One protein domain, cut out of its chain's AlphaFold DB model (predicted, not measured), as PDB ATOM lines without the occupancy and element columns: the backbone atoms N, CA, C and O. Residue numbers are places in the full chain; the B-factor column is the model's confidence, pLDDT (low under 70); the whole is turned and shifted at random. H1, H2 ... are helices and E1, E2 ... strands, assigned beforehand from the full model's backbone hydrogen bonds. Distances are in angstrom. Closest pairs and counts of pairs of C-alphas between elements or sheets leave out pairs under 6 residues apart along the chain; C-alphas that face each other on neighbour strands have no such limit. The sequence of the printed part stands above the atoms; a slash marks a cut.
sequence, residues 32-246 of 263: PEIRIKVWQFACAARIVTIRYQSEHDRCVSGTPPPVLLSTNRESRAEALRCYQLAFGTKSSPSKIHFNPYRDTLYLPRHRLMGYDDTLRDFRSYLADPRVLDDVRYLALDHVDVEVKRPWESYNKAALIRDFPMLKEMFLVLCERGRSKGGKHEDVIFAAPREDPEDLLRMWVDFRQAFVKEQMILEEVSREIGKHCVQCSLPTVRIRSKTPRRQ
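AT A GLANCE: This is residues 32 to 246 of the 263 residues of an uncharacterized protein of Coleophoma crateriformis (UniProt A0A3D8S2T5). A curled, strongly twisted seven-strand sheet folds back on itself like part of a barrel, E2, E1, E5 and E6 facing E9 and E8 with E7 as the hinge, while the long helix H8 runs past, grazing E9 and E7. At one end of the longest axis H1, H2 and H3 cluster, with the hairpin E3 and E4 between them and the sheet. The printed part has 215 residues, with named elements H1 E1 E2 H2 H3 E3 E4 E5 H4 H5 H6 E6 H7 E7 E8 H8 E9, mixed in class. The mixed sheet runs E2 E1 E5 E6 E7 E9 E8; the whole is compact, with a radius of gyration of the C-alphas of 18.3 A and spans of 58 by 44 by 34 A.

HOW THE PARTS SIT: E1, residues 47 to 53, and edge strand E2, residues 58 to 61, form an antiparallel hairpin, N 51 and O 60 within hydrogen-bond range at 2.9 A. E5, residues 104 to 107, is parallel to E1, N 48 and O 104 at 2.9 A, and to E6, residues 137 to 141, N 139 and O 105 at 2.8 A. E7, residues 168 to 173, is parallel to E6, N 170 and O 138 at 2.8 A, and to E9, residues 235 to 243, N 173 and O 239 at 2.7 A. E9 bends by 50 degrees at residue 238 and is antiparallel to edge strand E8, residues 187 to 190, N 188 and O 242 at 2.9 A. H4, residues 117 to 120, and H5, residues 122 to 125, only graze the sheet; H6, residues 129 to 132, is not on it. Strand-helix-strand units, parallel neighbours with helices between, are E5, H4 H5 H6, E6 and, with H7, residues 156 to 161, E6, H7, E7, whose crossover is right-handed. H8, residues 196 to 223, grazes the sheet with residues 199 to 207 and touches H7 with residues 210 to 217 alone, at a steep tilt of 65 degrees; the closest C-alphas are those of Ala 157 and Gln 214, 5.7 A. H3, residues 73 to 82, touches H1, residues 32 to 42, C-alphas of Trp 39 and Ser 75 closest at 5.9 A, and H2, residues 68 to 71, C-alphas of Leu 69 and Arg 76 closest at 4.3 A. E3, residues 84 to 86, and E4, residues 96 to 98, form a hairpin, N 86 and O 96 at 2.8 A. In H1, H3, H7 and H8 every O i to N i+4 pair is within hydrogen-bond range; the other helices are too short for one.

IN THESE COORDINATES: H1 begins at C-alpha 32 (322.652, 319.614, 108.916). H8 spans 40.9 A from C-alpha 196 (359.250, 298.301, 131.757), E1 19.1 A, and E9 24.3 A to C-alpha 243 (358.136, 311.994, 113.376).

THE WHOLE: The C-alphas farthest apart, of Pro 32 and Pro 150, are 60.8 A apart. The printed part has no cut; the links E6 to H7, E7 to E8 and H8 to E9 are long. Mean pLDDT of the printed part is 85.6, with residues 110 to 116, 147 to 155, 175 to 185, 227 to 230 and 245 to 246 under 70.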
ATOM      1  N   PRO A  32     321.704 318.644 108.356       93.81
ATOM      2  CA  PRO A  32     322.652 319.614 108.916       93.81
ATOM      3  C   PRO A  32     323.174 319.244 110.311       93.81
ATOM      4  O   PRO A  32     324.362 319.391 110.591       93.81
ATOM      5  N   GLU A  33     322.322 318.692 111.171       95.50
ATOM      6  CA  GLU A  33     322.674 318.274 112.530       95.50
ATOM      7  C   GLU A  33     323.719 317.155 112.526       95.50
ATOM      8  O   GLU A  33     324.610 317.121 113.378       95.50
ATOM      9  N   ILE A  34     323.630 316.242 111.557       95.56
ATOM     10  CA  ILE A  34     324.595 315.154 111.392       95.56
ATOM     11  C   ILE A  34     325.920 315.708 110.878       95.56
ATOM     12  O   ILE A  34     326.962 315.365 111.432       95.56
ATOM     13  N   ARG A  35     325.899 316.614 109.894       94.69
ATOM     14  CA  ARG A  35     327.122 317.261 109.384       94.69
ATOM     15  C   ARG A  35     327.863 318.014 110.483       94.69
ATOM     16  O   ARG A  35     329.067 317.824 110.642       94.69
ATOM     17  N   ILE A  36     327.142 318.781 111.301       93.25
ATOM     18  CA  ILE A  36     327.704 319.486 112.461       93.25
ATOM     19  C   ILE A  36     328.335 318.495 113.447       93.25
ATOM     20  O   ILE A  36     329.476 318.693 113.863       93.25
ATOM     21  N   LYS A  37     327.648 317.395 113.790       93.75
ATOM     22  CA  LYS A  37     328.216 316.355 114.667       93.75
ATOM     23  C   LYS A  37     329.480 315.729 114.082       93.75
ATOM     24  O   LYS A  37     330.437 315.512 114.823       93.75
ATOM     25  N   VAL A  38     329.509 315.474 112.772       93.88
ATOM     26  CA  VAL A  38     330.708 314.974 112.088       93.88
ATOM     27  C   VAL A  38     331.853 315.974 112.226       93.88
ATOM     28  O   VAL A  38     332.953 315.571 112.594       93.88
ATOM     29  N   TRP A  39     331.615 317.273 112.023       94.00
ATOM     30  CA  TRP A  39     332.657 318.291 112.189       94.00
ATOM     31  C   TRP A  39     333.158 318.415 113.627       94.00
ATOM     32  O   TRP A  39     334.368 318.429 113.851       94.00
ATOM     33  N   GLN A  40     332.260 318.412 114.611       91.31
ATOM     34  CA  GLN A  40     332.623 318.450 116.032       91.31
ATOM     35  C   GLN A  40     333.438 317.227 116.471       91.31
ATOM     36  O   GLN A  40     334.332 317.343 117.322       91.31
ATOM     37  N   PHE A  41     333.137 316.062 115.894       90.06
ATOM     38  CA  PHE A  41     333.899 314.834 116.102       90.06
ATOM     39  C   PHE A  41     335.251 314.875 115.378       90.06
ATOM     40  O   PHE A  41     336.266 314.469 115.936       90.06
ATOM     41  N   ALA A  42     335.286 315.432 114.167       91.31
ATOM     42  CA  ALA A  42     336.505 315.598 113.381       91.31
ATOM     43  C   ALA A  42     337.484 316.621 113.986       91.31
ATOM     44  O   ALA A  42     338.661 316.608 113.621       91.31
ATOM     45  N   CYS A  43     337.047 317.478 114.921       88.81
ATOM     46  CA  CYS A  43     337.918 318.304 115.768       88.81
ATOM     47  C   CYS A  43     338.750 317.430 116.728       88.81
ATOM     48  O   CYS A  43     338.536 317.417 117.943       88.81
ATOM     49  N   ALA A  44     339.688 316.673 116.168       83.50
ATOM     50  CA  ALA A  44     340.504 315.710 116.879       83.50
ATOM     51  C   ALA A  44     341.538 316.386 117.791       83.50
ATOM     52  O   ALA A  44     342.053 317.471 117.501       83.50
ATOM     53  N   ALA A  45     341.865 315.694 118.882       90.69
ATOM     54  CA  ALA A  45     343.026 316.012 119.699       90.69
ATOM     55  C   ALA A  45     344.306 315.851 118.871       90.69
ATOM     56  O   ALA A  45     344.437 314.925 118.066       90.69
ATOM     57  N   ARG A  46     345.261 316.752 119.074       92.75
ATOM     58  CA  ARG A  46     346.542 316.750 118.364       92.75
ATOM     59  C   ARG A  46     347.652 317.303 119.241       92.75
ATOM     60  O   ARG A  46     347.402 317.995 120.225       92.75
ATOM     61  N   ILE A  47     348.888 317.012 118.855       95.25
ATOM     62  CA  ILE A  47     350.072 317.523 119.536       95.25
ATOM     63  C   ILE A  47     350.485 318.829 118.865       95.25
ATOM     64  O   ILE A  47     350.834 318.856 117.683       95.25
ATOM     65  N   VAL A  48     350.443 319.920 119.624       95.25
ATOM     66  CA  VAL A  48     350.855 321.241 119.157       95.25
ATOM     67  C   VAL A  48     352.233 321.541 119.727       95.25
ATOM     68  O   VAL A  48     352.382 321.871 120.902       95.25
ATOM     69  N   THR A  49     353.252 321.402 118.880       93.69
ATOM     70  CA  THR A  49     354.642 321.709 119.228       93.69
ATOM     71  C   THR A  49     354.825 323.218 119.255       93.69
ATOM     72  O   THR A  49     354.613 323.861 118.225       93.69
ATOM     73  N   ILE A  50     355.269 323.788 120.374       92.38
ATOM     74  CA  ILE A  50     355.512 325.231 120.495       92.38
ATOM     75  C   ILE A  50     356.948 325.496 120.904       92.38
ATOM     76  O   ILE A  50     357.449 324.948 121.880       92.38
ATOM     77  N   ARG A  51     357.611 326.370 120.149       89.38
ATOM     78  CA  ARG A  51     358.948 326.869 120.458       89.38
ATOM     79  C   ARG A  51     358.910 328.378 120.560       89.38
ATOM     80  O   ARG A  51     358.454 329.046 119.634       89.38
ATOM     81  N   TYR A  52     359.418 328.907 121.659       89.81
ATOM     82  CA  TYR A  52     359.666 330.333 121.787       89.81
ATOM     83  C   TYR A  52     361.003 330.686 121.118       89.81
ATOM     84  O   TYR A  52     362.015 330.025 121.350       89.81
ATOM     85  N   GLN A  53     360.996 331.693 120.247       88.94
ATOM     86  CA  GLN A  53     362.186 332.256 119.609       88.94
ATOM     87  C   GLN A  53     362.488 333.606 120.254       88.94
ATOM     88  O   GLN A  53     361.847 334.600 119.913       88.94
ATOM     89  N   SER A  54     363.473 333.641 121.152       86.50
ATOM     90  CA  SER A  54     363.864 334.855 121.878       86.50
ATOM     91  C   SER A  54     364.349 335.975 120.955       86.50
ATOM     92  O   SER A  54     363.996 337.127 121.171       86.50
ATOM     93  N   GLU A  55     365.079 335.639 119.886       88.88
ATOM     94  CA  GLU A  55     365.602 336.595 118.891       88.88
ATOM     95  C   GLU A  55     364.519 337.483 118.261       88.88
ATOM     96  O   GLU A  55     364.782 338.622 117.892       88.88
ATOM     97  N   HIS A  56     363.306 336.945 118.115       90.06
ATOM     98  CA  HIS A  56     362.197 337.605 117.430       90.06
ATOM     99  C   HIS A  56     360.989 337.820 118.351       90.06
ATOM    100  O   HIS A  56     359.924 338.166 117.844       90.06
ATOM    101  N   ASP A  57     361.140 337.532 119.653       92.25
ATOM    102  CA  ASP A  57     360.070 337.494 120.657       92.25
ATOM    103  C   ASP A  57     358.771 336.913 120.078       92.25
ATOM    104  O   ASP A  57     357.767 337.606 119.933       92.25
ATOM    105  N   ARG A  58     358.801 335.653 119.625       93.56
ATOM    106  CA  ARG A  58     357.624 335.005 119.018       93.56
ATOM    107  C   ARG A  58     357.561 333.514 119.297       93.56
ATOM    108  O   ARG A  58     358.579 332.821 119.288       93.56
ATOM    109  N   CYS A  59     356.348 332.994 119.436       93.25
ATOM    110  CA  CYS A  59     356.107 331.557 119.439       93.25
ATOM    111  C   CYS A  59     355.927 331.041 118.007       93.25
ATOM    112  O   CYS A  59     355.181 331.605 117.205       93.25
ATOM    113  N   VAL A  60     356.602 329.939 117.688       92.25
ATOM    114  CA  VAL A  60     356.466 329.233 116.412       92.25
ATOM    115  C   VAL A  60     356.018 327.798 116.644       92.25
ATOM    116  O   VAL A  60     356.378 327.172 117.642       92.25
ATOM    117  N   SER A  61     355.260 327.263 115.689       92.31
ATOM    118  CA  SER A  61     354.851 325.862 115.676       92.31
ATOM    119  C   SER A  61     355.231 325.198 114.359       92.31
ATOM    120  O   SER A  61     355.207 325.825 113.300       92.31
ATOM    121  N   GLY A  62     355.636 323.930 114.432       87.94
ATOM    122  CA  GLY A  62     355.772 323.051 113.266       87.94
ATOM    123  C   GLY A  62     354.513 322.231 112.982       87.94
ATOM    124  O   GLY A  62     354.432 321.595 111.936       87.94
ATOM    125  N   THR A  63     353.538 322.248 113.895       90.31
ATOM    126  CA  THR A  63     352.286 321.513 113.742       90.31
ATOM    127  C   THR A  63     351.419 322.216 112.691       90.31
ATOM    128  O   THR A  63     351.178 323.424 112.814       90.31
ATOM    129  N   PRO A  64     350.921 321.504 111.665       90.38
ATOM    130  CA  PRO A  64     350.052 322.103 110.658       90.38
ATOM    131  C   PRO A  64     348.746 322.616 111.295       90.38
ATOM    132  O   PRO A  64     348.315 322.081 112.319       90.38
ATOM    133  N   PRO A  65     348.072 323.630 110.725       91.50
ATOM    134  CA  PRO A  65     346.744 324.045 111.182       91.50
ATOM    135  C   PRO A  65     345.724 322.886 111.146       91.50
ATOM    136  O   PRO A  65     345.905 321.947 110.367       91.50
ATOM    137  N   PRO A  66     344.649 322.921 111.961       92.75
ATOM    138  CA  PRO A  66     343.587 321.920 111.891       92.75
ATOM    139  C   PRO A  66     343.038 321.799 110.467       92.75
ATOM    140  O   PRO A  66     342.656 322.805 109.868       92.75
ATOM    141  N   VAL A  67     342.958 320.571 109.946       91.06
ATOM    142  CA  VAL A  67     342.512 320.295 108.564       91.06
ATOM    143  C   VAL A  67     341.125 320.886 108.288       91.06
ATOM    144  O   VAL A  67     340.876 321.402 107.205       91.06
ATOM    145  N   LEU A  68     340.251 320.925 109.299       93.44
ATOM    146  CA  LEU A  68     338.917 321.518 109.183       93.44
ATOM    147  C   LEU A  68     338.919 322.988 108.733       93.44
ATOM    148  O   LEU A  68     337.945 323.428 108.125       93.44
ATOM    149  N   LEU A  69     339.981 323.757 109.005       94.00
ATOM    150  CA  LEU A  69     340.073 325.156 108.571       94.00
ATOM    151  C   LEU A  69     340.210 325.289 107.047       94.00
ATOM    152  O   LEU A  69     339.826 326.321 106.483       94.00
ATOM    153  N   SER A  70     340.750 324.266 106.378       93.25
ATOM    154  CA  SER A  70     340.975 324.257 104.931       93.25
ATOM    155  C   SER A  70     339.975 323.406 104.146       93.25
ATOM    156  O   SER A  70     339.884 323.611 102.942       93.25
ATOM    157  N   THR A  71     339.201 322.518 104.781       91.06
ATOM    158  CA  THR A  71     338.279 321.608 104.074       91.06
ATOM    159  C   THR A  71     337.155 322.334 103.319       91.06
ATOM    160  O   THR A  71     337.099 322.265 102.097       91.06
ATOM    161  N   ASN A  72     336.240 323.026 104.007       91.69
ATOM    162  CA  ASN A  72     335.163 323.809 103.389       91.69
ATOM    163  C   ASN A  72     334.659 324.922 104.337       91.69
ATOM    164  O   ASN A  72     335.241 325.184 105.389       91.69
ATOM    165  N   ARG A  73     333.598 325.644 103.947       93.56
ATOM    166  CA  ARG A  73     333.052 326.759 104.746       93.56
ATOM    167  C   ARG A  73     332.405 326.297 106.055       93.56
ATOM    168  O   ARG A  73     332.580 326.969 107.067       93.56
ATOM    169  N   GLU A  74     331.667 325.192 106.029       93.69
ATOM    170  CA  GLU A  74     330.970 324.646 107.199       93.69
ATOM    171  C   GLU A  74     331.973 324.097 108.222       93.69
ATOM    172  O   GLU A  74     331.940 324.478 109.389       93.69
ATOM    173  N   SER A  75     332.946 323.307 107.762       94.50
ATOM    174  CA  SER A  75     334.022 322.775 108.599       94.50
ATOM    175  C   SER A  75     334.853 323.890 109.232       94.50
ATOM    176  O   SER A  75     335.221 323.799 110.400       94.50
ATOM    177  N   ARG A  76     335.135 324.966 108.482       95.44
ATOM    178  CA  ARG A  76     335.877 326.124 108.991       95.44
ATOM    179  C   ARG A  76     335.094 326.851 110.074       95.44
ATOM    180  O   ARG A  76     335.694 327.250 111.067       95.44
ATOM    181  N   ALA A  77     333.786 327.029 109.887       95.19
ATOM    182  CA  ALA A  77     332.935 327.653 110.893       95.19
ATOM    183  C   ALA A  77     332.970 326.855 112.203       95.19
ATOM    184  O   ALA A  77     333.229 327.441 113.250       95.19
ATOM    185  N   GLU A  78     332.823 325.529 112.143       94.69
ATOM    186  CA  GLU A  78     332.911 324.669 113.331       94.69
ATOM    187  C   GLU A  78     334.321 324.655 113.943       94.69
ATOM    188  O   GLU A  78     334.476 324.783 115.157       94.69
ATOM    189  N   ALA A  79     335.374 324.606 113.125       94.81
ATOM    190  CA  ALA A  79     336.751 324.652 113.610       94.81
ATOM    191  C   ALA A  79     337.058 325.931 114.394       94.81
ATOM    192  O   ALA A  79     337.712 325.861 115.430       94.81
ATOM    193  N   LEU A  80     336.568 327.088 113.944       95.00
ATOM    194  CA  LEU A  80     336.766 328.365 114.639       95.00
ATOM    195  C   LEU A  80     335.975 328.469 115.955       95.00
ATOM    196  O   LEU A  80     336.297 329.311 116.788       95.00
ATOM    197  N   ARG A  81     334.978 327.602 116.183       93.31
ATOM    198  CA  ARG A  81     334.327 327.456 117.499       93.31
ATOM    199  C   ARG A  81     335.177 326.630 118.461       93.31
ATOM    200  O   ARG A  81     335.107 326.839 119.668       93.31
ATOM    201  N   CYS A  82     335.947 325.679 117.934       91.69
ATOM    202  CA  CYS A  82     336.755 324.758 118.729       91.69
ATOM    203  C   CYS A  82     338.191 325.239 118.958       91.69
ATOM    204  O   CYS A  82     338.767 324.909 119.989       91.69
ATOM    205  N   TYR A  83     338.789 325.968 118.020       94.69
ATOM    206  CA  TYR A  83     340.184 326.397 118.080       94.69
ATOM    207  C   TYR A  83     340.274 327.919 118.085       94.69
ATOM    208  O   TYR A  83     339.630 328.589 117.280       94.69
ATOM    209  N   GLN A  84     341.139 328.453 118.941       94.38
ATOM    210  CA  GLN A  84     341.430 329.883 119.013       94.38
ATOM    211  C   GLN A  84     342.893 330.139 118.660       94.38
ATOM    212  O   GLN A  84     343.740 329.258 118.807       94.38
ATOM    213  N   LEU A  85     343.198 331.345 118.181       96.25
ATOM    214  CA  LEU A  85     344.580 331.769 117.986       96.25
ATOM    215  C   LEU A  85     345.219 332.059 119.346       96.25
ATOM    216  O   LEU A  85     344.779 332.942 120.074       96.25
ATOM    217  N   ALA A  86     346.292 331.342 119.651       96.38
ATOM    218  CA  ALA A  86     346.987 331.374 120.926       96.38
ATOM    219  C   ALA A  86     348.482 331.697 120.770       96.38
ATOM    220  O   ALA A  86     349.029 331.732 119.658       96.38
ATOM    221  N   PHE A  87     349.132 331.882 121.923       96.06
ATOM    222  CA  PHE A  87     350.582 332.033 122.086       96.06
ATOM    223  C   PHE A  87     351.183 333.262 121.394       96.06
ATOM    224  O   PHE A  87     352.294 333.219 120.869       96.06
ATOM    225  N   GLY A  88     350.442 334.369 121.382       96.50
ATOM    226  CA  GLY A  88     351.015 335.683 121.122       96.50
ATOM    227  C   GLY A  88     351.957 336.096 122.250       96.50
ATOM    228  O   GLY A  88     351.765 335.723 123.408       96.50
ATOM    229  N   THR A  89     352.964 336.875 121.903       95.75
ATOM    230  CA  THR A  89     353.936 337.499 122.804       95.75
ATOM    231  C   THR A  89     353.713 339.010 122.811       95.75
ATOM    232  O   THR A  89     352.856 339.530 122.093       95.75
ATOM    233  N   LYS A  90     354.492 339.744 123.607       93.75
ATOM    234  CA  LYS A  90     354.394 341.213 123.655       93.75
ATOM    235  C   LYS A  90     354.678 341.853 122.294       93.75
ATOM    236  O   LYS A  90     354.034 342.840 121.951       93.75
ATOM    237  N   SER A  91     355.599 341.274 121.522       95.12
ATOM    238  CA  SER A  91     356.011 341.809 120.217       95.12
ATOM    239  C   SER A  91     355.384 341.091 119.016       95.12
ATOM    240  O   SER A  91     355.522 341.564 117.887       95.12
ATOM    241  N   SER A  92     354.706 339.953 119.208       96.12
ATOM    242  CA  SER A  92     354.165 339.143 118.109       96.12
ATOM    243  C   SER A  92     352.735 338.667 118.374       96.12
ATOM    244  O   SER A  92     352.461 338.103 119.430       96.12
ATOM    245  N   PRO A  93     351.803 338.818 117.416       96.19
ATOM    246  CA  PRO A  93     350.426 338.382 117.616       96.19
ATOM    247  C   PRO A  93     350.302 336.852 117.652       96.19
ATOM    248  O   PRO A  93     351.108 336.130 117.060       96.19
ATOM    249  N   SER A  94     349.231 336.363 118.282       96.12
ATOM    250  CA  SER A  94     348.850 334.947 118.286       96.12
ATOM    251  C   SER A  94     348.607 334.428 116.863       96.12
ATOM    252  O   SER A  94     347.779 334.968 116.133       96.12
ATOM    253  N   LYS A  95     349.309 333.358 116.463       94.62
ATOM    254  CA  LYS A  95     349.212 332.756 115.110       94.62
ATOM    255  C   LYS A  95     348.909 331.259 115.111       94.62
ATOM    256  O   LYS A  95     348.671 330.675 114.055       94.62
ATOM    257  N   ILE A  96     348.938 330.622 116.277       95.94
ATOM    258  CA  ILE A  96     348.829 329.169 116.401       95.94
ATOM    259  C   ILE A  96     347.402 328.840 116.826       95.94
ATOM    260  O   ILE A  96     346.976 329.245 117.900       95.94
ATOM    261  N   HIS A  97     346.661 328.107 115.996       96.06
ATOM    262  CA  HIS A  97     345.357 327.575 116.397       96.06
ATOM    263  C   HIS A  97     345.561 326.530 117.493       96.06
ATOM    264  O   HIS A  97     346.361 325.613 117.314       96.06
ATOM    265  N   PHE A  98     344.849 326.647 118.605       96.38
ATOM    266  CA  PHE A  98     345.000 325.761 119.750       96.38
ATOM    267  C   PHE A  98     343.675 325.611 120.492       96.38
ATOM    268  O   PHE A  98     342.891 326.558 120.584       96.38
ATOM    269  N   ASN A  99     343.423 324.408 121.002       96.06
ATOM    270  CA  ASN A  99     342.306 324.128 121.895       96.06
ATOM    271  C   ASN A  99     342.848 323.590 123.233       96.06
ATOM    272  O   ASN A  99     343.250 322.429 123.276       96.06
ATOM    273  N   PRO A 100     342.808 324.361 124.334       95.88
ATOM    274  CA  PRO A 100     343.393 323.939 125.613       95.88
ATOM    275  C   PRO A 100     342.723 322.704 126.242       95.88
ATOM    276  O   PRO A 100     343.333 322.012 127.058       95.88
ATOM    277  N   TYR A 101     341.488 322.393 125.840       94.81
ATOM    278  CA  TYR A 101     340.708 321.267 126.353       94.81
ATOM    279  C   TYR A 101     340.977 319.950 125.617       94.81
ATOM    280  O   TYR A 101     340.634 318.892 126.147       94.81
ATOM    281  N   ARG A 102     341.538 320.000 124.400       93.06
ATOM    282  CA  ARG A 102     341.743 318.828 123.528       93.06
ATOM    283  C   ARG A 102     343.186 318.651 123.070       93.06
ATOM    284  O   ARG A 102     343.643 317.518 122.969       93.06
ATOM    285  N   ASP A 103     343.874 319.740 122.751       96.25
ATOM    286  CA  ASP A 103     345.233 319.691 122.226       96.25
ATOM    287  C   ASP A 103     346.234 319.430 123.355       96.25
ATOM    288  O   ASP A 103     346.122 319.964 124.461       96.25
ATOM    289  N   THR A 104     347.257 318.639 123.041       97.12
ATOM    290  CA  THR A 104     348.427 318.473 123.900       97.12
ATOM    291  C   THR A 104     349.439 319.552 123.557       97.12
ATOM    292  O   THR A 104     349.982 319.570 122.449       97.12
ATOM    293  N   LEU A 105     349.721 320.437 124.513       96.69
ATOM    294  CA  LEU A 105     350.792 321.419 124.396       96.69
ATOM    295  C   LEU A 105     352.135 320.704 124.544       96.69
ATOM    296  O   LEU A 105     352.454 320.213 125.621       96.69
ATOM    297  N   TYR A 106     352.933 320.642 123.483       94.75
ATOM    298  CA  TYR A 106     354.270 320.060 123.539       94.75
ATOM    299  C   TYR A 106     355.330 321.154 123.507       94.75
ATOM    300  O   TYR A 106     355.439 321.897 122.528       94.75
ATOM    301  N   LEU A 107     356.131 321.225 124.569       91.19
ATOM    302  CA  LEU A 107     357.249 322.154 124.684       91.19
ATOM    303  C   LEU A 107     358.568 321.364 124.570       91.19
ATOM    304  O   LEU A 107     359.056 320.817 125.563       91.19
ATOM    305  N   PRO A 108     359.135 321.232 123.353       86.06
ATOM    306  CA  PRO A 108     360.370 320.496 123.141       86.06
ATOM    307  C   PRO A 108     361.560 321.240 123.741       86.06
ATOM    308  O   PRO A 108     361.636 322.471 123.737       86.06
ATOM    309  N   ARG A 109     362.565 320.476 124.145       79.25
ATOM    310  CA  ARG A 109     363.837 321.008 124.617       79.25
ATOM    311  C   ARG A 109     364.611 321.639 123.461       79.25
ATOM    312  O   ARG A 109     364.794 321.033 122.404       79.25
ATOM    313  N   HIS A 110     365.111 322.854 123.674       66.81
ATOM    314  CA  HIS A 110     365.879 323.581 122.664       66.81
ATOM    315  C   HIS A 110     367.364 323.163 122.614       66.81
ATOM    316  O   HIS A 110     367.969 323.167 121.544       66.81
ATOM    317  N   ARG A 111     367.960 322.749 123.746       64.94
ATOM    318  CA  ARG A 111     369.412 322.499 123.878       64.94
ATOM    319  C   ARG A 111     369.767 321.062 124.279       64.94
ATOM    320  O   ARG A 111     368.916 320.240 124.597       64.94
ATOM    321  N   LEU A 112     371.055 320.713 124.174       55.00
ATOM    322  CA  LEU A 112     371.658 319.447 124.647       55.00
ATOM    323  C   LEU A 112     371.608 319.271 126.169       55.00
ATOM    324  O   LEU A 112     371.580 318.133 126.625       55.00
ATOM    325  N   MET A 113     371.513 320.380 126.901       57.88
ATOM    326  CA  MET A 113     371.577 320.499 128.367       57.88
ATOM    327  C   MET A 113     370.221 321.000 128.913       57.88
ATOM    328  O   MET A 113     369.447 321.492 128.099       57.88
ATOM    329  N   GLY A 114     369.875 320.667 130.172       60.03
ATOM    330  CA  GLY A 114     368.527 320.372 130.730       60.03
ATOM    331  C   GLY A 114     367.307 321.151 130.211       60.03
ATOM    332  O   GLY A 114     367.004 321.086 129.023       60.03
ATOM    333  N   TYR A 115     366.502 321.753 131.084       63.59
ATOM    334  CA  TYR A 115     365.371 322.580 130.633       63.59
ATOM    335  C   TYR A 115     365.869 324.014 130.568       63.59
ATOM    336  O   TYR A 115     366.356 324.534 131.560       63.59
ATOM    337  N   ASP A 116     365.787 324.612 129.385       67.69
ATOM    338  CA  ASP A 116     366.240 325.983 129.158       67.69
ATOM    339  C   ASP A 116     365.329 326.992 129.879       67.69
ATOM    340  O   ASP A 116     364.149 326.705 130.112       67.69
ATOM    341  N   ASP A 117     365.850 328.185 130.173       70.25
ATOM    342  CA  ASP A 117     365.106 329.272 130.832       70.25
ATOM    343  C   ASP A 117     363.829 329.618 130.052       70.25
ATOM    344  O   ASP A 117     362.779 329.899 130.625       70.25
ATOM    345  N   THR A 118     363.883 329.462 128.725       75.38
ATOM    346  CA  THR A 118     362.740 329.652 127.826       75.38
ATOM    347  C   THR A 118     361.541 328.753 128.141       75.38
ATOM    348  O   THR A 118     360.402 329.146 127.888       75.38
ATOM    349  N   LEU A 119     361.778 327.553 128.683       78.94
ATOM    350  CA  LEU A 119     360.724 326.644 129.133       78.94
ATOM    351  C   LEU A 119     360.245 327.010 130.531       78.94
ATOM    352  O   LEU A 119     359.044 327.030 130.760       78.94
ATOM    353  N   ARG A 120     361.171 327.306 131.448       78.25
ATOM    354  CA  ARG A 120     360.854 327.663 132.836       78.25
ATOM    355  C   ARG A 120     359.983 328.913 132.917       78.25
ATOM    356  O   ARG A 120     358.994 328.910 133.636       78.25
ATOM    357  N   ASP A 121     360.348 329.950 132.176       82.44
ATOM    358  CA  ASP A 121     359.690 331.254 132.226       82.44
ATOM    359  C   ASP A 121     358.674 331.421 131.086       82.44
ATOM    360  O   ASP A 121     358.274 332.544 130.764       82.44
ATOM    361  N   PHE A 122     358.229 330.313 130.473       88.50
ATOM    362  CA  PHE A 122     357.384 330.319 129.276       88.50
ATOM    363  C   PHE A 122     356.142 331.202 129.434       88.50
ATOM    364  O   PHE A 122     355.838 332.011 128.555       88.50
ATOM    365  N   ARG A 123     355.468 331.111 130.588       92.44
ATOM    366  CA  ARG A 123     354.288 331.921 130.922       92.44
ATOM    367  C   ARG A 123     354.549 333.427 130.844       92.44
ATOM    368  O   ARG A 123     353.656 334.174 130.456       92.44
ATOM    369  N   SER A 124     355.758 333.877 131.186       91.31
ATOM    370  CA  SER A 124     356.123 335.299 131.228       91.31
ATOM    371  C   SER A 124     356.310 335.934 129.843       91.31
ATOM    372  O   SER A 124     356.194 337.157 129.709       91.31
ATOM    373  N   TYR A 125     356.566 335.119 128.815       90.81
ATOM    374  CA  TYR A 125     356.738 335.590 127.439       90.81
ATOM    375  C   TYR A 125     355.405 335.799 126.711       90.81
ATOM    376  O   TYR A 125     355.357 336.494 125.696       90.81
ATOM    377  N   LEU A 126     354.312 335.220 127.216       94.62
ATOM    378  CA  LEU A 126     353.002 335.308 126.580       94.62
ATOM    379  C   LEU A 126     352.346 336.671 126.837       94.62
ATOM    380  O   LEU A 126     352.345 337.175 127.959       94.62
ATOM    381  N   ALA A 127     351.736 337.246 125.799       95.38
ATOM    382  CA  ALA A 127     350.911 338.449 125.930       95.38
ATOM    383  C   ALA A 127     349.637 338.182 126.737       95.38
ATOM    384  O   ALA A 127     349.224 339.027 127.527       95.38
ATOM    385  N   ASP A 128     349.037 337.001 126.560       94.75
ATOM    386  CA  ASP A 128     347.940 336.518 127.395       94.75
ATOM    387  C   ASP A 128     348.331 335.198 128.075       94.75
ATOM    388  O   ASP A 128     348.162 334.121 127.495       94.75
ATOM    389  N   PRO A 129     348.865 335.256 129.308       93.38
ATOM    390  CA  PRO A 129     349.255 334.069 130.067       93.38
ATOM    391  C   PRO A 129     348.085 333.143 130.416       93.38
ATOM    392  O   PRO A 129     348.300 331.957 130.666       93.38
ATOM    393  N   ARG A 130     346.847 333.665 130.412       93.75
ATOM    394  CA  ARG A 130     345.636 332.911 130.776       93.75
ATOM    395  C   ARG A 130     345.361 331.738 129.851       93.75
ATOM    396  O   ARG A 130     344.693 330.793 130.249       93.75
ATOM    397  N   VAL A 131     345.937 331.741 128.649       94.06
ATOM    398  CA  VAL A 131     345.853 330.599 127.735       94.06
ATOM    399  C   VAL A 131     346.371 329.298 128.359       94.06
ATOM    400  O   VAL A 131     345.891 328.226 128.004       94.06
ATOM    401  N   LEU A 132     347.325 329.379 129.297       95.31
ATOM    402  CA  LEU A 132     347.869 328.214 129.999       95.31
ATOM    403  C   LEU A 132     346.950 327.722 131.123       95.31
ATOM    404  O   LEU A 132     347.020 326.550 131.491       95.31
ATOM    405  N   ASP A 133     346.060 328.582 131.626       95.38
ATOM    406  CA  ASP A 133     345.193 328.274 132.765       95.38
ATOM    407  C   ASP A 133     344.183 327.174 132.440       95.38
ATOM    408  O   ASP A 133     343.790 326.438 133.337       95.38
ATOM    409  N   ASP A 134     343.808 327.022 131.168       95.75
ATOM    410  CA  ASP A 134     342.841 326.022 130.708       95.75
ATOM    411  C   ASP A 134     343.484 324.738 130.163       95.75
ATOM    412  O   ASP A 134     342.773 323.754 129.924       95.75
ATOM    413  N   VAL A 135     344.805 324.728 129.946       97.06
ATOM    414  CA  VAL A 135     345.511 323.603 129.312       97.06
ATOM    415  C   VAL A 135     345.375 322.345 130.162       97.06
ATOM    416  O   VAL A 135     345.721 322.317 131.344       97.06
ATOM    417  N   ARG A 136     344.893 321.269 129.534       96.50
ATOM    418  CA  ARG A 136     344.650 319.978 130.200       96.50
ATOM    419  C   ARG A 136     345.742 318.940 129.966       96.50
ATOM    420  O   ARG A 136     345.867 318.028 130.784       96.50
ATOM    421  N   TYR A 137     346.513 319.087 128.891       97.44
ATOM    422  CA  TYR A 137     347.492 318.104 128.431       97.44
ATOM    423  C   TYR A 137     348.814 318.792 128.081       97.44
ATOM    424  O   TYR A 137     348.863 319.632 127.181       97.44
ATOM    425  N   LEU A 138     349.891 318.417 128.770       96.12
ATOM    426  CA  LEU A 138     351.237 318.964 128.569       96.12
ATOM    427  C   LEU A 138     352.196 317.843 128.181       96.12
ATOM    428  O   LEU A 138     352.143 316.759 128.745       96.12
ATOM    429  N   ALA A 139     353.114 318.093 127.263       94.69
ATOM    430  CA  ALA A 139     354.187 317.172 126.933       94.69
ATOM    431  C   ALA A 139     355.532 317.886 127.000       94.69
ATOM    432  O   ALA A 139     355.671 318.998 126.489       94.69
ATOM    433  N   LEU A 140     356.524 317.223 127.587       90.44
ATOM    434  CA  LEU A 140     357.896 317.705 127.707       90.44
ATOM    435  C   LEU A 140     358.865 316.582 127.358       90.44
ATOM    436  O   LEU A 140     358.620 315.428 127.699       90.44
ATOM    437  N   ASP A 141     359.998 316.917 126.748       87.94
ATOM    438  CA  ASP A 141     361.073 315.939 126.569       87.94
ATOM    439  C   ASP A 141     361.570 315.452 127.931       87.94
ATOM    440  O   ASP A 141     361.786 316.262 128.832       87.94
ATOM    441  N   HIS A 142     361.756 314.143 128.091       86.69
ATOM    442  CA  HIS A 142     362.394 313.576 129.270       86.69
ATOM    443  C   HIS A 142     363.866 313.999 129.318       86.69
ATOM    444  O   HIS A 142     364.564 314.042 128.300       86.69
ATOM    445  N   VAL A 143     364.342 314.307 130.521       79.31
ATOM    446  CA  VAL A 143     365.747 314.605 130.780       79.31
ATOM    447  C   VAL A 143     366.172 313.774 131.972       79.31
ATOM    448  O   VAL A 143     365.617 313.934 133.063       79.31
ATOM    449  N   ASP A 144     367.161 312.927 131.716       76.75
ATOM    450  CA  ASP A 144     367.842 312.110 132.709       76.75
ATOM    451  C   ASP A 144     368.415 312.999 133.825       76.75
ATOM    452  O   ASP A 144     368.980 314.069 133.560       76.75
ATOM    453  N   VAL A 145     368.231 312.566 135.072       72.62
ATOM    454  CA  VAL A 145     368.691 313.281 136.267       72.62
ATOM    455  C   VAL A 145     370.219 313.357 136.302       72.62
ATOM    456  O   VAL A 145     370.751 314.368 136.754       72.62
ATOM    457  N   GLU A 146     370.925 312.376 135.740       70.31
ATOM    458  CA  GLU A 146     372.394 312.326 135.714       70.31
ATOM    459  C   GLU A 146     373.010 313.319 134.715       70.31
ATOM    460  O   GLU A 146     374.147 313.759 134.863       70.31
ATOM    461  N   VAL A 147     372.251 313.738 133.694       68.75
ATOM    462  CA  VAL A 147     372.703 314.727 132.690       68.75
ATOM    463  C   VAL A 147     372.611 316.168 133.231       68.75
ATOM    464  O   VAL A 147     372.997 317.132 132.562       68.75
ATOM    465  N   LYS A 148     372.098 316.339 134.453       64.88
ATOM    466  CA  LYS A 148     371.894 317.625 135.124       64.88
ATOM    467  C   LYS A 148     373.216 318.227 135.602       64.88
ATOM    468  O   LYS A 148     374.059 317.545 136.181       64.88
ATOM    469  N   ARG A 149     373.377 319.546 135.451       63.66
ATOM    470  CA  ARG A 149     374.491 320.256 136.101       63.66
ATOM    471  C   ARG A 149     374.166 320.576 137.564       63.66
ATOM    472  O   ARG A 149     373.021 320.920 137.851       63.66
ATOM    473  N   PRO A 150     375.152 320.586 138.478       59.59
ATOM    474  CA  PRO A 150     374.919 320.917 139.889       59.59
ATOM    475  C   PRO A 150     374.235 322.275 140.124       59.59
ATOM    476  O   PRO A 150     373.493 322.427 141.087       59.59
ATOM    477  N   TRP A 151     374.451 323.249 139.234       61.78
ATOM    478  CA  TRP A 151     373.864 324.595 139.302       61.78
ATOM    479  C   TRP A 151     372.573 324.767 138.487       61.78
ATOM    480  O   TRP A 151     371.986 325.848 138.479       61.78
ATOM    481  N   GLU A 152     372.128 323.734 137.771       62.47
ATOM    482  CA  GLU A 152     370.879 323.785 137.021       62.47
ATOM    483  C   GLU A 152     369.715 323.534 137.988       62.47
ATOM    484  O   GLU A 152     369.528 322.426 138.499       62.47
ATOM    485  N   SER A 153     368.925 324.572 138.269       55.97
ATOM    486  CA  SER A 153     367.674 324.415 139.012       55.97
ATOM    487  C   SER A 153     366.652 323.772 138.079       55.97
ATOM    488  O   SER A 153     365.961 324.437 137.315       55.97
ATOM    489  N   TYR A 154     366.609 322.440 138.095       58.34
ATOM    490  CA  TYR A 154     365.524 321.665 137.498       58.34
ATOM    491  C   TYR A 154     364.219 322.264 138.033       58.34
ATOM    492  O   TYR A 154     364.084 322.436 139.239       58.34
ATOM    493  N   ASN A 155     363.343 322.729 137.146       68.44
ATOM    494  CA  ASN A 155     362.182 323.515 137.564       68.44
ATOM    495  C   ASN A 155     360.917 323.028 136.870       68.44
ATOM    496  O   ASN A 155     360.111 323.799 136.347       68.44
ATOM    497  N   LYS A 156     360.744 321.704 136.865       79.12
ATOM    498  CA  LYS A 156     359.487 321.119 136.397       79.12
ATOM    499  C   LYS A 156     358.354 321.532 137.299       79.12
ATOM    500  O   LYS A 156     357.275 321.801 136.795       79.12
ATOM    501  N   ALA A 157     358.612 321.607 138.601       82.62
ATOM    502  CA  ALA A 157     357.637 322.109 139.549       82.62
ATOM    503  C   ALA A 157     357.207 323.543 139.195       82.62
ATOM    504  O   ALA A 157     356.010 323.798 139.131       82.62
ATOM    505  N   ALA A 158     358.137 324.455 138.877       82.31
ATOM    506  CA  ALA A 158     357.775 325.808 138.441       82.31
ATOM    507  C   ALA A 158     356.958 325.808 137.143       82.31
ATOM    508  O   ALA A 158     355.904 326.432 137.103       82.31
ATOM    509  N   LEU A 159     357.384 325.052 136.128       86.75
ATOM    510  CA  LEU A 159     356.649 324.971 134.866       86.75
ATOM    511  C   LEU A 159     355.252 324.360 135.044       86.75
ATOM    512  O   LEU A 159     354.279 324.873 134.509       86.75
ATOM    513  N   ILE A 160     355.122 323.269 135.800       89.62
ATOM    514  CA  ILE A 160     353.839 322.586 136.031       89.62
ATOM    515  C   ILE A 160     352.858 323.500 136.784       89.62
ATOM    516  O   ILE A 160     351.658 323.443 136.523       89.62
ATOM    517  N   ARG A 161     353.348 324.393 137.658       88.50
ATOM    518  CA  ARG A 161     352.510 325.387 138.356       88.50
ATOM    519  C   ARG A 161     351.841 326.393 137.424       88.50
ATOM    520  O   ARG A 161     350.799 326.927 137.796       88.50
ATOM    521  N   ASP A 162     352.387 326.620 136.232       90.62
ATOM    522  CA  ASP A 162     351.781 327.511 135.240       90.62
ATOM    523  C   ASP A 162     350.518 326.917 134.593       90.62
ATOM    524  O   ASP A 162     349.822 327.628 133.866       90.62
ATOM    525  N   PHE A 163     350.206 325.645 134.880       93.75
ATOM    526  CA  PHE A 163     349.076 324.892 134.338       93.75
ATOM    527  C   PHE A 163     348.147 324.388 135.463       93.75
ATOM    528  O   PHE A 163     348.130 323.196 135.780       93.75
ATOM    529  N   PRO A 164     347.333 325.263 136.082       92.75
ATOM    530  CA  PRO A 164     346.490 324.916 137.232       92.75
ATOM    531  C   PRO A 164     345.442 323.832 136.939       92.75
ATOM    532  O   PRO A 164     344.949 323.169 137.848       92.75
ATOM    533  N   MET A 165     345.082 323.656 135.670       94.69
ATOM    534  CA  MET A 165     344.036 322.750 135.202       94.69
ATOM    535  C   MET A 165     344.568 321.468 134.552       94.69
ATOM    536  O   MET A 165     343.778 320.704 133.971       94.69
ATOM    537  N   LEU A 166     345.879 321.233 134.650       95.31
ATOM    538  CA  LEU A 166     346.576 320.125 134.015       95.31
ATOM    539  C   LEU A 166     346.066 318.779 134.541       95.31
ATOM    540  O   LEU A 166     346.154 318.480 135.730       95.31
ATOM    541  N   LYS A 167     345.538 317.946 133.642       95.06
ATOM    542  CA  LYS A 167     345.058 316.596 133.972       95.06
ATOM    543  C   LYS A 167     346.154 315.562 133.775       95.06
ATOM    544  O   LYS A 167     346.316 314.652 134.590       95.06
ATOM    545  N   GLU A 168     346.894 315.702 132.681       95.88
ATOM    546  CA  GLU A 168     347.855 314.703 132.243       95.88
ATOM    547  C   GLU A 168     349.099 315.341 131.624       95.88
ATOM    548  O   GLU A 168     349.031 316.340 130.903       95.88
ATOM    549  N   MET A 169     350.245 314.735 131.914       95.06
ATOM    550  CA  MET A 169     351.551 315.140 131.433       95.06
ATOM    551  C   MET A 169     352.256 313.973 130.737       95.06
ATOM    552  O   MET A 169     352.296 312.860 131.258       95.06
ATOM    553  N   PHE A 170     352.874 314.234 129.590       94.94
ATOM    554  CA  PHE A 170     353.663 313.261 128.843       94.94
ATOM    555  C   PHE A 170     355.158 313.558 128.975       94.94
ATOM    556  O   PHE A 170     355.616 314.646 128.626       94.94
ATOM    557  N   LEU A 171     355.924 312.574 129.441       92.75
ATOM    558  CA  LEU A 171     357.382 312.563 129.365       92.75
ATOM    559  C   LEU A 171     357.800 311.894 128.067       92.75
ATOM    560  O   LEU A 171     357.578 310.701 127.862       92.75
ATOM    561  N   VAL A 172     358.376 312.691 127.181       92.19
ATOM    562  CA  VAL A 172     358.664 312.303 125.809       92.19
ATOM    563  C   VAL A 172     360.114 311.835 125.705       92.19
ATOM    564  O   VAL A 172     361.050 312.625 125.826       92.19
ATOM    565  N   LEU A 173     360.307 310.544 125.465       89.62
ATOM    566  CA  LEU A 173     361.605 309.940 125.199       89.62
ATOM    567  C   LEU A 173     362.023 310.272 123.764       89.62
ATOM    568  O   LEU A 173     361.306 309.990 122.799       89.62
ATOM    569  N   CYS A 174     363.182 310.908 123.625       77.31
ATOM    570  CA  CYS A 174     363.809 311.147 122.330       77.31
ATOM    571  C   CYS A 174     364.784 310.002 122.031       77.31
ATOM    572  O   CYS A 174     365.627 309.698 122.873       77.31
ATOM    573  N   GLU A 175     364.709 309.404 120.837       66.44
ATOM    574  CA  GLU A 175     365.653 308.355 120.420       66.44
ATOM    575  C   GLU A 175     367.111 308.840 120.549       66.44
ATOM    576  O   GLU A 175     367.473 309.921 120.063       66.44
ATOM    577  N   ARG A 176     367.965 308.026 121.192       56.00
ATOM    578  CA  ARG A 176     369.413 308.275 121.279       56.00
ATOM    579  C   ARG A 176     369.992 308.361 119.862       56.00
ATOM    580  O   ARG A 176     369.852 307.435 119.075       56.00
ATOM    581  N   GLY A 177     370.652 309.473 119.542       50.19
ATOM    582  CA  GLY A 177     371.396 309.642 118.288       50.19
ATOM    583  C   GLY A 177     370.638 310.286 117.121       50.19
ATOM    584  O   GLY A 177     371.281 310.641 116.135       50.19
ATOM    585  N   ARG A 178     369.321 310.534 117.210       49.53
ATOM    586  CA  ARG A 178     368.655 311.381 116.205       49.53
ATOM    587  C   ARG A 178     368.988 312.848 116.444       49.53
ATOM    588  O   ARG A 178     368.768 313.382 117.534       49.53
ATOM    589  N   SER A 179     369.499 313.502 115.399       43.69
ATOM    590  CA  SER A 179     369.656 314.954 115.338       43.69
ATOM    591  C   SER A 179     368.373 315.622 115.817       43.69
ATOM    592  O   SER A 179     367.276 315.337 115.339       43.69
ATOM    593  N   LYS A 180     368.535 316.463 116.833       51.31
ATOM    594  CA  LYS A 180     367.459 317.102 117.581       51.31
ATOM    595  C   LYS A 180     366.486 317.792 116.647       51.31
ATOM    596  O   LYS A 180     366.925 318.530 115.773       51.31
ATOM    597  N   GLY A 181     365.201 317.527 116.889       48.34
ATOM    598  CA  GLY A 181     364.067 317.881 116.042       48.34
ATOM    599  C   GLY A 181     364.333 319.039 115.095       48.34
ATOM    600  O   GLY A 181     364.578 320.164 115.546       48.34
ATOM    601  N   GLY A 182     364.233 318.753 113.798       50.09
ATOM    602  CA  GLY A 182     364.237 319.753 112.746       50.09
ATOM    603  C   GLY A 182     363.344 320.937 113.120       50.09
ATOM    604  O   GLY A 182     362.374 320.812 113.882       50.09
ATOM    605  N   LYS A 183     363.707 322.122 112.614       53.25
ATOM    606  CA  LYS A 183     363.149 323.414 113.051       53.25
ATOM    607  C   LYS A 183     361.608 323.449 113.096       53.25
ATOM    608  O   LYS A 183     361.068 324.194 113.905       53.25
ATOM    609  N   HIS A 184     360.903 322.588 112.360       60.06
ATOM    610  CA  HIS A 184     359.445 322.457 112.374       60.06
ATOM    611  C   HIS A 184     359.013 320.997 112.143       60.06
ATOM    612  O   HIS A 184     358.665 320.625 111.028       60.06
ATOM    613  N   GLU A 185     359.067 320.149 113.171       68.62
ATOM    614  CA  GLU A 185     358.591 318.761 113.065       68.62
ATOM    615  C   GLU A 185     357.168 318.608 113.608       68.62
ATOM    616  O   GLU A 185     356.876 319.006 114.739       68.62
ATOM    617  N   ASP A 186     356.312 317.995 112.791       79.69
ATOM    618  CA  ASP A 186     355.032 317.432 113.211       79.69
ATOM    619  C   ASP A 186     355.286 316.048 113.830       79.69
ATOM    620  O   ASP A 186     355.917 315.178 113.211       79.69
ATOM    621  N   VAL A 187     354.860 315.868 115.077       86.25
ATOM    622  CA  VAL A 187     355.269 314.746 115.933       86.25
ATOM    623  C   VAL A 187     354.062 313.960 116.413       86.25
ATOM    624  O   VAL A 187     352.992 314.513 116.659       86.25
ATOM    625  N   ILE A 188     354.265 312.660 116.586       88.94
ATOM    626  CA  ILE A 188     353.305 311.746 117.195       88.94
ATOM    627  C   ILE A 188     353.974 311.100 118.408       88.94
ATOM    628  O   ILE A 188     355.180 310.842 118.412       88.94
ATOM    629  N   PHE A 189     353.181 310.861 119.448       90.94
ATOM    630  CA  PHE A 189     353.610 310.139 120.637       90.94
ATOM    631  C   PHE A 189     353.150 308.688 120.554       90.94
ATOM    632  O   PHE A 189     351.951 308.411 120.543       90.94
ATOM    633  N   ALA A 190     354.117 307.778 120.499       91.06
ATOM    634  CA  ALA A 190     353.891 306.341 120.455       91.06
ATOM    635  C   ALA A 190     354.118 305.700 121.833       91.06
ATOM    636  O   ALA A 190     354.610 306.339 122.774       91.06
ATOM    637  N   ALA A 191     353.746 304.425 121.958       89.75
ATOM    638  CA  ALA A 191     354.135 303.627 123.112       89.75
ATOM    639  C   ALA A 191     355.672 303.583 123.223       89.75
ATOM    640  O   ALA A 191     356.342 303.500 122.188       89.75
ATOM    641  N   PRO A 192     356.222 303.687 124.447       90.69
ATOM    642  CA  PRO A 192     357.653 303.547 124.649       90.69
ATOM    643  C   PRO A 192     358.143 302.165 124.214       90.69
ATOM    644  O   PRO A 192     357.401 301.186 124.310       90.69
ATOM    645  N   ARG A 193     359.373 302.113 123.702       88.00
ATOM    646  CA  ARG A 193     360.036 300.866 123.273       88.00
ATOM    647  C   ARG A 193     360.977 300.313 124.341       88.00
ATOM    648  O   ARG A 193     361.442 299.190 124.211       88.00
ATOM    649  N   GLU A 194     361.297 301.135 125.329       86.50
ATOM    650  CA  GLU A 194     362.172 300.838 126.448       86.50
ATOM    651  C   GLU A 194     361.545 299.798 127.381       86.50
ATOM    652  O   GLU A 194     360.319 299.679 127.472       86.50
ATOM    653  N   ASP A 195     362.398 299.069 128.101       92.06
ATOM    654  CA  ASP A 195     361.954 298.020 129.007       92.06
ATOM    655  C   ASP A 195     361.108 298.588 130.164       92.06
ATOM    656  O   ASP A 195     361.358 299.703 130.644       92.06
ATOM    657  N   PRO A 196     360.115 297.833 130.675       93.00
ATOM    658  CA  PRO A 196     359.250 298.301 131.757       93.00
ATOM    659  C   PRO A 196     360.011 298.745 133.014       93.00
ATOM    660  O   PRO A 196     359.605 299.708 133.661       93.00
ATOM    661  N   GLU A 197     361.119 298.081 133.349       93.12
ATOM    662  CA  GLU A 197     361.959 298.433 134.500       93.12
ATOM    663  C   GLU A 197     362.632 299.801 134.326       93.12
ATOM    664  O   GLU A 197     362.628 300.617 135.250       93.12
ATOM    665  N   ASP A 198     363.131 300.096 133.124       90.88
ATOM    666  CA  ASP A 198     363.723 301.395 132.802       90.88
ATOM    667  C   ASP A 198     362.671 302.509 132.835       90.88
ATOM    668  O   ASP A 198     362.929 303.594 133.363       90.88
ATOM    669  N   LEU A 199     361.466 302.243 132.321       92.06
ATOM    670  CA  LEU A 199     360.332 303.173 132.382       92.06
ATOM    671  C   LEU A 199     359.912 303.467 133.824       92.06
ATOM    672  O   LEU A 199     359.652 304.624 134.168       92.06
ATOM    673  N   LEU A 200     359.879 302.441 134.677       92.50
ATOM    674  CA  LEU A 200     359.602 302.599 136.102       92.50
ATOM    675  C   LEU A 200     360.690 303.424 136.791       92.50
ATOM    676  O   LEU A 200     360.352 304.358 137.519       92.50
ATOM    677  N   ARG A 201     361.973 303.146 136.524       91.50
ATOM    678  CA  ARG A 201     363.092 303.936 137.060       91.50
ATOM    679  C   ARG A 201     362.975 305.404 136.650       91.50
ATOM    680  O   ARG A 201     362.924 306.270 137.517       91.50
ATOM    681  N   MET A 202     362.793 305.677 135.355       90.94
ATOM    682  CA  MET A 202     362.603 307.038 134.831       90.94
ATOM    683  C   MET A 202     361.437 307.774 135.505       90.94
ATOM    684  O   MET A 202     361.532 308.970 135.792       90.94
ATOM    685  N   TRP A 203     360.325 307.078 135.759       91.12
ATOM    686  CA  TRP A 203     359.171 307.655 136.447       91.12
ATOM    687  C   TRP A 203     359.456 307.956 137.924       91.12
ATOM    688  O   TRP A 203     359.088 309.028 138.414       91.12
ATOM    689  N   VAL A 204     360.118 307.037 138.632       91.44
ATOM    690  CA  VAL A 204     360.505 307.220 140.040       91.44
ATOM    691  C   VAL A 204     361.457 308.404 140.179       91.44
ATOM    692  O   VAL A 204     361.210 309.279 141.013       91.44
ATOM    693  N   ASP A 205     362.478 308.479 139.329       89.00
ATOM    694  CA  ASP A 205     363.470 309.557 139.334       89.00
ATOM    695  C   ASP A 205     362.808 310.914 139.092       89.00
ATOM    696  O   ASP A 205     363.026 311.875 139.835       89.00
ATOM    697  N   PHE A 206     361.913 310.977 138.102       88.69
ATOM    698  CA  PHE A 206     361.116 312.166 137.824       88.69
ATOM    699  C   PHE A 206     360.279 312.593 139.036       88.69
ATOM    700  O   PHE A 206     360.269 313.771 139.402       88.69
ATOM    701  N   ARG A 207     359.572 311.649 139.668       90.31
ATOM    702  CA  ARG A 207     358.702 311.934 140.815       90.31
ATOM    703  C   ARG A 207     359.513 312.450 142.000       90.31
ATOM    704  O   ARG A 207     359.104 313.417 142.637       90.31
ATOM    705  N   GLN A 208     360.650 311.824 142.292       89.31
ATOM    706  CA  GLN A 208     361.534 312.263 143.370       89.31
ATOM    707  C   GLN A 208     362.108 313.657 143.102       89.31
ATOM    708  O   GLN A 208     362.134 314.481 144.016       89.31
ATOM    709  N   ALA A 209     362.534 313.936 141.866       85.69
ATOM    710  CA  ALA A 209     363.016 315.258 141.472       85.69
ATOM    711  C   ALA A 209     361.931 316.330 141.661       85.69
ATOM    712  O   ALA A 209     362.168 317.325 142.342       85.69
ATOM    713  N   PHE A 210     360.712 316.072 141.174       87.56
ATOM    714  CA  PHE A 210     359.577 316.984 141.321       87.56
ATOM    715  C   PHE A 210     359.271 317.319 142.788       87.56
ATOM    716  O   PHE A 210     359.123 318.491 143.130       87.56
ATOM    717  N   VAL A 211     359.214 316.313 143.669       88.44
ATOM    718  CA  VAL A 211     358.938 316.531 145.102       88.44
ATOM    719  C   VAL A 211     360.040 317.365 145.757       88.44
ATOM    720  O   VAL A 211     359.741 318.296 146.501       88.44
ATOM    721  N   LYS A 212     361.313 317.070 145.458       86.56
ATOM    722  CA  LYS A 212     362.451 317.844 145.980       86.56
ATOM    723  C   LYS A 212     362.391 319.304 145.527       86.56
ATOM    724  O   LYS A 212     362.578 320.205 146.337       86.56
ATOM    725  N   GLU A 213     362.099 319.548 144.254       85.44
ATOM    726  CA  GLU A 213     361.958 320.906 143.707       85.44
ATOM    727  C   GLU A 213     360.821 321.679 144.343       85.44
ATOM    728  O   GLU A 213     360.968 322.857 144.654       85.44
ATOM    729  N   GLN A 214     359.691 321.015 144.549       85.75
ATOM    730  CA  GLN A 214     358.543 321.616 145.196       85.75
ATOM    731  C   GLN A 214     358.869 322.059 146.626       85.75
ATOM    732  O   GLN A 214     358.548 323.191 146.983       85.75
ATOM    733  N   MET A 215     359.578 321.228 147.399       86.50
ATOM    734  CA  MET A 215     360.039 321.589 148.746       86.50
ATOM    735  C   MET A 215     360.962 322.813 148.730       86.50
ATOM    736  O   MET A 215     360.742 323.752 149.490       86.50
ATOM    737  N   ILE A 216     361.942 322.843 147.820       85.62
ATOM    738  CA  ILE A 216     362.862 323.984 147.672       85.62
ATOM    739  C   ILE A 216     362.087 325.257 147.299       85.62
ATOM    740  O   ILE A 216     362.323 326.325 147.857       85.62
ATOM    741  N   LEU A 217     361.136 325.167 146.365       82.50
ATOM    742  CA  LEU A 217     360.318 326.313 145.956       82.50
ATOM    743  C   LEU A 217     359.434 326.834 147.093       82.50
ATOM    744  O   LEU A 217     359.219 328.043 147.191       82.50
ATOM    745  N   GLU A 218     358.895 325.946 147.924       84.75
ATOM    746  CA  GLU A 218     358.109 326.309 149.104       84.75
ATOM    747  C   GLU A 218     358.958 327.014 150.162       84.75
ATOM    748  O   GLU A 218     358.525 328.037 150.695       84.75
ATOM    749  N   GLU A 219     360.166 326.513 150.421       86.62
ATOM    750  CA  GLU A 219     361.137 327.124 151.332       86.62
ATOM    751  C   GLU A 219     361.518 328.534 150.869       86.62
ATOM    752  O   GLU A 219     361.280 329.505 151.587       86.62
ATOM    753  N   VAL A 220     361.961 328.674 149.616       85.00
ATOM    754  CA  VAL A 220     362.325 329.973 149.025       85.00
ATOM    755  C   VAL A 220     361.141 330.944 149.020       85.00
ATOM    756  O   VAL A 220     361.290 332.131 149.304       85.00
ATOM    757  N   SER A 221     359.929 330.467 148.717       83.44
ATOM    758  CA  SER A 221     358.740 331.329 148.746       83.44
ATOM    759  C   SER A 221     358.450 331.834 150.159       83.44
ATOM    760  O   SER A 221     358.121 333.009 150.321       83.44
ATOM    761  N   ARG A 222     358.614 330.978 151.175       85.88
ATOM    762  CA  ARG A 222     358.428 331.334 152.585       85.88
ATOM    763  C   ARG A 222     359.438 332.387 153.034       85.88
ATOM    764  O   ARG A 222     359.033 333.355 153.671       85.88
ATOM    765  N   GLU A 223     360.706 332.237 152.662       88.38
ATOM    766  CA  GLU A 223     361.761 333.217 152.960       88.38
ATOM    767  C   GLU A 223     361.479 334.586 152.331       88.38
ATOM    768  O   GLU A 223     361.687 335.622 152.961       88.38
ATOM    769  N   ILE A 224     360.941 334.605 151.108       86.00
ATOM    770  CA  ILE A 224     360.605 335.838 150.377       86.00
ATOM    771  C   ILE A 224     359.235 336.408 150.819       86.00
ATOM    772  O   ILE A 224     358.781 337.430 150.304       86.00
ATOM    773  N   GLY A 225     358.542 335.770 151.771       80.19
ATOM    774  CA  GLY A 225     357.218 336.198 152.240       80.19
ATOM    775  C   GLY A 225     356.111 336.042 151.190       80.19
ATOM    776  O   GLY A 225     355.083 336.717 151.258       80.19
ATOM    777  N   LYS A 226     356.309 335.172 150.193       78.69
ATOM    778  CA  LYS A 226     355.325 334.853 149.153       78.69
ATOM    779  C   LYS A 226     354.589 333.562 149.492       78.69
ATOM    780  O   LYS A 226     355.182 332.571 149.906       78.69
ATOM    781  N   HIS A 227     353.285 333.536 149.236       68.56
ATOM    782  CA  HIS A 227     352.506 332.311 149.370       68.56
ATOM    783  C   HIS A 227     352.808 331.367 148.196       68.56
ATOM    784  O   HIS A 227     352.509 331.676 147.040       68.56
ATOM    785  N   CYS A 228     353.399 330.205 148.477       63.41
ATOM    786  CA  CYS A 228     353.563 329.151 147.481       63.41
ATOM    787  C   CYS A 228     352.267 328.345 147.401       63.41
ATOM    788  O   CYS A 228     351.842 327.756 148.390       63.41
ATOM    789  N   VAL A 229     351.618 328.317 146.238       66.31
ATOM    790  CA  VAL A 229     350.538 327.353 146.003       66.31
ATOM    791  C   VAL A 229     351.194 326.025 145.660       66.31
ATOM    792  O   VAL A 229     351.838 325.898 144.614       66.31
ATOM    793  N   GLN A 230     351.052 325.057 146.560       67.88
ATOM    794  CA  GLN A 230     351.472 323.683 146.330       67.88
ATOM    795  C   GLN A 230     350.691 323.126 145.129       67.88
ATOM    796  O   GLN A 230     349.464 323.200 145.094       67.88
ATOM    797  N   CYS A 231     351.390 322.594 144.125       74.31
ATOM    798  CA  CYS A 231     350.761 321.919 142.990       74.31
ATOM    799  C   CYS A 231     350.810 320.401 143.190       74.31
ATOM    800  O   CYS A 231     351.825 319.854 143.617       74.31
ATOM    801  N   SER A 232     349.713 319.703 142.908       82.19
ATOM    802  CA  SER A 232     349.731 318.241 142.867       82.19
ATOM    803  C   SER A 232     350.397 317.773 141.579       82.19
ATOM    804  O   SER A 232     350.140 318.339 140.515       82.19
ATOM    805  N   LEU A 233     351.192 316.706 141.649       86.69
ATOM    806  CA  LEU A 233     351.725 316.083 140.444       86.69
ATOM    807  C   LEU A 233     350.560 315.517 139.598       86.69
ATOM    808  O   LEU A 233     349.781 314.718 140.127       86.69
ATOM    809  N   PRO A 234     350.416 315.906 138.316       89.69
ATOM    810  CA  PRO A 234     349.370 315.377 137.441       89.69
ATOM    811  C   PRO A 234     349.613 313.895 137.120       89.69
ATOM    812  O   PRO A 234     350.660 313.333 137.443       89.69
ATOM    813  N   THR A 235     348.676 313.253 136.417       94.12
ATOM    814  CA  THR A 235     348.948 311.916 135.864       94.12
ATOM    815  C   THR A 235     350.089 312.016 134.856       94.12
ATOM    816  O   THR A 235     349.981 312.755 133.882       94.12
ATOM    817  N   VAL A 236     351.179 311.277 135.070       94.19
ATOM    818  CA  VAL A 236     352.351 311.295 134.185       94.19
ATOM    819  C   VAL A 236     352.412 310.012 133.367       94.19
ATOM    820  O   VAL A 236     352.380 308.920 133.931       94.19
ATOM    821  N   ARG A 237     352.551 310.134 132.044       94.94
ATOM    822  CA  ARG A 237     352.787 309.008 131.131       94.94
ATOM    823  C   ARG A 237     354.084 309.184 130.365       94.94
ATOM    824  O   ARG A 237     354.410 310.286 129.943       94.94
ATOM    825  N   ILE A 238     354.789 308.089 130.126       94.50
ATOM    826  CA  ILE A 238     355.993 308.088 129.294       94.50
ATOM    827  C   ILE A 238     355.612 307.684 127.865       94.50
ATOM    828  O   ILE A 238     354.798 306.778 127.660       94.50
ATOM    829  N   ARG A 239     356.149 308.393 126.871       94.31
ATOM    830  CA  ARG A 239     355.886 308.179 125.440       94.31
ATOM    831  C   ARG A 239     357.163 308.337 124.635       94.31
ATOM    832  O   ARG A 239     357.964 309.201 124.959       94.31
ATOM    833  N   SER A 240     357.314 307.602 123.538       91.50
ATOM    834  CA  SER A 240     358.402 307.861 122.586       91.50
ATOM    835  C   SER A 240     357.975 308.869 121.527       91.50
ATOM    836  O   SER A 240     356.827 308.882 121.071       91.50
ATOM    837  N   LYS A 241     358.918 309.717 121.119       89.31
ATOM    838  CA  LYS A 241     358.742 310.674 120.027       89.31
ATOM    839  C   LYS A 241     358.935 309.998 118.676       89.31
ATOM    840  O   LYS A 241     360.012 309.477 118.396       89.31
ATOM    841  N   THR A 242     357.949 310.114 117.795       85.50
ATOM    842  CA  THR A 242     358.049 309.632 116.413       85.50
ATOM    843  C   THR A 242     357.698 310.764 115.443       85.50
ATOM    844  O   THR A 242     356.686 311.441 115.635       85.50
ATOM    845  N   PRO A 243     358.508 311.026 114.400       79.06
ATOM    846  CA  PRO A 243     358.136 311.994 113.376       79.06
ATOM    847  C   PRO A 243     356.956 311.458 112.561       79.06
ATOM    848  O   PRO A 243     356.964 310.301 112.136       79.06
ATOM    849  N   ARG A 244     355.960 312.305 112.274       70.44
ATOM    850  CA  ARG A 244     354.741 311.884 111.559       70.44
ATOM    851  C   ARG A 244     355.021 311.245 110.191       70.44
ATOM    852  O   ARG A 244     354.301 310.335 109.793       70.44
ATOM    853  N   ARG A 245     356.108 311.640 109.513       60.00
ATOM    854  CA  ARG A 245     356.529 311.066 108.217       60.00
ATOM    855  C   ARG A 245     356.860 309.567 108.265       60.00
ATOM    856  O   ARG A 245     356.756 308.930 107.235       60.00
ATOM    857  N   GLN A 246     357.223 309.014 109.424       49.38
ATOM    858  CA  GLN A 246     357.553 307.586 109.584       49.38
ATOM    859  C   GLN A 246     356.368 306.736 110.069       49.38
ATOM    860  O   GLN A 246     356.510 305.535 110.241       49.38
TER     861      GLN A 246